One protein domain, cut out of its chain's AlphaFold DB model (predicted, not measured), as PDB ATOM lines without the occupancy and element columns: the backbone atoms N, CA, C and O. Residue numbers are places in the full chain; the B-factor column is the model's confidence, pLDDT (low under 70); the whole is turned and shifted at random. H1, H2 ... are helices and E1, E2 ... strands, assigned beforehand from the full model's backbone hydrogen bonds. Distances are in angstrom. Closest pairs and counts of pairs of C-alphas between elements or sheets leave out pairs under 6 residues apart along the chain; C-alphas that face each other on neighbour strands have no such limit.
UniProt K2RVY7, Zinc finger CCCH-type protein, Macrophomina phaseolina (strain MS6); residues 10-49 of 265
ATOM      1  N   TYR A  10     354.331 235.619 306.958       88.25
ATOM      2  CA  TYR A  10     353.408 235.433 305.837       88.25
ATOM      3  C   TYR A  10     354.094 235.111 304.506       88.25
ATOM      4  O   TYR A  10     353.434 234.564 303.623       88.25
ATOM      5  N   ALA A  11     355.390 235.407 304.346       88.19
ATOM      6  CA  ALA A  11     356.094 235.217 303.077       88.19
ATOM      7  C   ALA A  11     356.050 233.754 302.606       88.19
ATOM      8  O   ALA A  11     355.809 233.490 301.431       88.19
ATOM      9  N   ARG A  12     356.175 232.798 303.536       88.56
ATOM     10  CA  ARG A  12     356.103 231.360 303.237       88.56
ATOM     11  C   ARG A  12     354.737 230.942 302.690       88.56
ATOM     12  O   ARG A  12     354.665 230.315 301.639       88.56
ATOM     13  N   ILE A  13     353.664 231.319 303.384       89.94
ATOM     14  CA  ILE A  13     352.288 230.967 303.000       89.94
ATOM     15  C   ILE A  13     351.924 231.638 301.671       89.94
ATOM     16  O   ILE A  13     351.330 231.019 300.793       89.94
ATOM     17  N   LEU A  14     352.310 232.902 301.490       89.81
ATOM     18  CA  LEU A  14     352.096 233.617 300.235       89.81
ATOM     19  C   LEU A  14     352.920 233.023 299.086       89.81
ATOM     20  O   LEU A  14     352.434 232.978 297.962       89.81
ATOM     21  N   GLY A  15     354.118 232.503 299.361       88.69
ATOM     22  CA  GLY A  15     354.902 231.724 298.404       88.69
ATOM     23  C   GLY A  15     354.160 230.475 297.930       88.69
ATOM     24  O   GLY A  15     354.051 230.248 296.730       88.69
ATOM     25  N   GLU A  16     353.556 229.713 298.841       88.44
ATOM     26  CA  GLU A  16     352.734 228.550 298.474       88.44
ATOM     27  C   GLU A  16     351.510 228.954 297.636       88.44
ATOM     28  O   GLU A  16     351.215 228.323 296.620       88.44
ATOM     29  N   ILE A  17     350.844 230.054 298.008       87.69
ATOM     30  CA  ILE A  17     349.694 230.609 297.279       87.69
ATOM     31  C   ILE A  17     350.096 231.121 295.886       87.69
ATOM     32  O   ILE A  17     349.288 231.074 294.959       87.69
ATOM     33  N   SER A  18     351.340 231.572 295.712       87.69
ATOM     34  CA  SER A  18     351.827 232.099 294.434       87.69
ATOM     35  C   SER A  18     351.894 231.053 293.316       87.69
ATOM     36  O   SER A  18     351.846 231.420 292.146       87.69
ATOM     37  N   ASN A  19     351.896 229.758 293.657       89.00
ATOM     38  CA  ASN A  19     351.819 228.664 292.681       89.00
ATOM     39  C   ASN A  19     350.461 228.596 291.957       89.00
ATOM     40  O   ASN A  19     350.329 227.929 290.932       89.00
ATOM     41  N   TYR A  20     349.437 229.275 292.481       89.19
ATOM     42  CA  TYR A  20     348.092 229.285 291.923       89.19
ATOM     43  C   TYR A  20     347.832 230.604 291.185       89.19
ATOM     44  O   TYR A  20     347.384 231.586 291.779       89.19
ATOM     45  N   ASN A  21     348.048 230.618 289.864       85.38
ATOM     46  CA  ASN A  21     347.920 231.822 289.023       85.38
ATOM     47  C   ASN A  21     346.582 232.572 289.201       85.38
ATOM     48  O   ASN A  21     346.558 233.798 289.258       85.38
ATOM     49  N   TYR A  22     345.470 231.849 289.382       88.38
ATOM     50  CA  TYR A  22     344.147 232.458 289.584       88.38
ATOM     51  C   TYR A  22     344.002 233.218 290.920       88.38
ATOM     52  O   TYR A  22     343.095 234.041 291.064       88.38
ATOM     53  N   LEU A  23     344.846 232.924 291.917       86.94
ATOM     54  CA  LEU A  23     344.875 233.617 293.211       86.94
ATOM     55  C   LEU A  23     345.791 234.836 293.176       86.94
ATOM     56  O   LEU A  23     345.464 235.848 293.793       86.94
ATOM     57  N   VAL A  24     346.893 234.764 292.428       88.38
ATOM     58  CA  VAL A  24     347.848 235.871 292.277       88.38
ATOM     59  C   VAL A  24     347.151 237.133 291.762       88.38
ATOM     60  O   VAL A  24     347.355 238.216 292.304       88.38
ATOM     61  N   GLU A  25     346.244 236.996 290.792       89.31
ATOM     62  CA  GLU A  25     345.496 238.133 290.240       89.31
ATOM     63  C   GLU A  25     344.467 238.735 291.210       89.31
ATOM     64  O   GLU A  25     344.134 239.918 291.106       89.31
ATOM     65  N   LYS A  26     343.970 237.933 292.160       90.25
ATOM     66  CA  LYS A  26     342.934 238.327 293.131       90.25
ATOM     67  C   LYS A  26     343.508 238.893 294.427       90.25
ATOM     68  O   LYS A  26     342.783 239.524 295.202       90.25
ATOM     69  N   ILE A  27     344.790 238.655 294.692       90.94
ATOM     70  CA  ILE A  27     345.454 239.066 295.925       90.94
ATOM     71  C   ILE A  27     346.296 240.312 295.663       90.94
ATOM     72  O   ILE A  27     347.184 240.348 294.817       90.94
ATOM     73  N   THR A  28     346.023 241.345 296.449       91.88
ATOM     74  CA  THR A  28     346.811 242.579 296.486       91.88
ATOM     75  C   THR A  28     347.343 242.761 297.896       91.88
ATOM     76  O   THR A  28     346.563 242.734 298.856       91.88
ATOM     77  N   LEU A  29     348.652 242.917 298.025       91.94
ATOM     78  CA  LEU A  29     349.339 243.160 299.282       91.94
ATOM     79  C   LEU A  29     349.330 244.653 299.586       91.94
ATOM     80  O   LEU A  29     349.652 245.479 298.737       91.94
ATOM     81  N   LEU A  30     348.935 244.994 300.803       90.94
ATOM     82  CA  LEU A  30     348.859 246.364 301.277       90.94
ATOM     83  C   LEU A  30     350.154 246.721 302.013       90.94
ATOM     84  O   LEU A  30     350.459 246.157 303.072       90.94
ATOM     85  N   GLU A  31     350.902 247.665 301.453       86.50
ATOM     86  CA  GLU A  31     352.122 248.187 302.058       86.50
ATOM     87  C   GLU A  31     351.784 249.315 303.036       86.50
ATOM     88  O   GLU A  31     351.278 250.368 302.645       86.50
ATOM     89  N   GLY A  32     352.056 249.074 304.320       84.25
ATOM     90  CA  GLY A  32     352.013 250.101 305.361       84.25
ATOM     91  C   GLY A  32     353.427 250.528 305.738       84.25
ATOM     92  O   GLY A  32     353.812 251.674 305.531       84.25
ATOM     93  N   VAL A  33     354.211 249.568 306.235       83.12
ATOM     94  CA  VAL A  33     355.674 249.677 306.351       83.12
ATOM     95  C   VAL A  33     356.336 248.952 305.173       83.12
ATOM     96  O   VAL A  33     355.714 248.039 304.629       83.12
ATOM     97  N   PRO A  34     357.575 249.297 304.784       84.00
ATOM     98  CA  PRO A  34     358.271 248.601 303.708       84.00
ATOM     99  C   PRO A  34     358.343 247.093 303.960       84.00
ATOM    100  O   PRO A  34     358.736 246.659 305.050       84.00
ATOM    101  N   PHE A  35     357.963 246.300 302.956       84.88
ATOM    102  CA  PHE A  35     358.037 244.844 303.033       84.88
ATOM    103  C   PHE A  35     359.485 244.365 303.222       84.88
ATOM    104  O   PHE A  35     360.439 244.941 302.693       84.88
ATOM    105  N   GLY A  36     359.652 243.272 303.971       80.81
ATOM    106  CA  GLY A  36     360.934 242.581 304.078       80.81
ATOM    107  C   GLY A  36     361.364 241.956 302.745       80.81
ATOM    108  O   GLY A  36     360.541 241.700 301.867       80.81
ATOM    109  N   ARG A  37     362.661 241.645 302.610       82.81
ATOM    110  CA  ARG A  37     363.242 241.073 301.376       82.81
ATOM    111  C   ARG A  37     362.546 239.790 300.906       82.81
ATOM    112  O   ARG A  37     362.542 239.514 299.716       82.81
ATOM    113  N   GLU A  38     361.940 239.040 301.819       83.00
ATOM    114  CA  GLU A  38     361.264 237.771 301.519       83.00
ATOM    115  C   GLU A  38     359.979 237.929 300.696       83.00
ATOM    116  O   GLU A  38     359.533 236.978 300.063       83.00
ATOM    117  N   PHE A  39     359.405 239.133 300.647       85.12
ATOM    118  CA  PHE A  39     358.259 239.426 299.785       85.12
ATOM    119  C   PHE A  39     358.672 239.894 298.385       85.12
ATOM    120  O   PHE A  39     357.833 239.914 297.490       85.12
ATOM    121  N   ALA A  40     359.945 240.253 298.172       81.88
ATOM    122  CA  ALA A  40     360.422 240.772 296.889       81.88
ATOM    123  C   ALA A  40     360.361 239.724 295.765       81.88
ATOM    124  O   ALA A  40     360.252 240.080 294.596       81.88
ATOM    125  N   SER A  41     360.416 238.436 296.115       82.25
ATOM    126  CA  SER A  41     360.315 237.320 295.170       82.25
ATOM    127  C   SER A  41     358.878 236.877 294.880       82.25
ATOM    128  O   SER A  41     358.689 235.916 294.138       82.25
ATOM    129  N   LEU A  42     357.862 237.518 295.473       87.38
ATOM    130  CA  LEU A  42     356.467 237.101 295.329       87.38
ATOM    131  C   LEU A  42     355.750 237.880 294.208       87.38
ATOM    132  O   LEU A  42     355.858 239.103 294.154       87.38
ATOM    133  N   PRO A  43     354.942 237.219 293.356       90.19
ATOM    134  CA  PRO A  43     354.326 237.836 292.176       90.19
ATOM    135  C   PRO A  43     353.032 238.621 292.472       90.19
ATOM    136  O   PRO A  43     352.202 238.808 291.584       90.19
ATOM    137  N   PHE A  44     352.802 239.064 293.713       90.56
ATOM    138  CA  PHE A  44     351.560 239.753 294.084       90.56
ATOM    139  C   PHE A  44     351.616 241.252 293.786       90.56
ATOM    140  O   PHE A  44     352.649 241.901 293.942       90.56
ATOM    141  N   LYS A  45     350.464 241.836 293.440       91.00
ATOM    142  CA  LYS A  45     350.328 243.293 293.302       91.00
ATOM    143  C   LYS A  45     350.510 243.958 294.665       91.00
ATOM    144  O   LYS A  45     349.827 243.575 295.613       91.00
ATOM    145  N   ILE A  46     351.371 244.967 294.754       89.69
ATOM    146  CA  ILE A  46     351.568 245.762 295.971       89.69
ATOM    147  C   ILE A  46     350.862 247.109 295.805       89.69
ATOM    148  O   ILE A  46     351.073 247.806 294.816       89.69
ATOM    149  N   GLN A  47     350.023 247.467 296.774       89.81
ATOM    150  CA  GLN A  47     349.334 248.751 296.842       89.81
ATOM    151  C   GLN A  47     349.801 249.509 298.084       89.81
ATOM    152  O   GLN A  47     349.688 249.006 299.203       89.81
ATOM    153  N   LYS A  48     350.263 250.743 297.887       88.94
ATOM    154  CA  LYS A  48     350.623 251.674 298.957       88.94
ATOM    155  C   LYS A  48     349.651 252.851 298.962       88.94
ATOM    156  O   LYS A  48     349.271 253.348 297.902       88.94
ATOM    157  N   PHE A  49     349.248 253.287 300.151       87.62
ATOM    158  CA  PHE A  49     348.444 254.495 300.337       87.62
ATOM    159  C   PHE A  49     349.277 255.535 301.077       87.62
ATOM    160  O   PHE A  49     349.468 255.444 302.293       87.62
TER     161      PHE A  49
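This is residues 10 to 49 of the 265 residues of the protein "Zinc finger CCCH-type protein" of Macrophomina phaseolina (strain MS6) (UniProt K2RVY7). What shape is this? A two-strand ribbon, E1 beside E2, makes one side, H1 lies across from it with small H2 at the corner, and residues 32 to 44 swing towards H1 and back. What is it made of? The 40 printed residues run H1, H2, E1, E2, a mixed class with a parallel sheet, E1 = E2; it is compact, radius of gyration of the C-alphas 9.8 A, spanning 26 by 18 by 13 A.

How do the strands pair? E1, residues 28 to 31, and E2, residues 45 to 48, are parallel at 33 degrees, with N 29 and O 45 2.8 A apart, within hydrogen-bond range. Where are the helices? H1, residues 10 to 18, is apart from E1 and E2. H1 and H2, residues 21 to 24, only just touch, with 3 pairs of C-alphas within 8 A, and only at the corner by their link; the closest C-alphas, of Ser 18 and Val 24, are 5.9 A apart. Every O i to N i+4 pair in H1 is within hydrogen-bond range; H2 is too short for one.

Where does H1 begin? C-alpha 10 is at (353.408, 235.433, 305.837); H1 is 12.0 A long, H2 5.2 A. Where does E2 end? C-alpha 48 is at (350.623, 251.674, 298.957); E2 is 10.1 A long, E1 9.5 A.

How large is it? The farthest C-alphas, of Asn 19 and Phe 49, are 27.2 A apart. Is it unbroken and confident? The printed part has no cut, E1 to E2 is a long link of 13 residues, and no printed residue is under 70 in pLDDT.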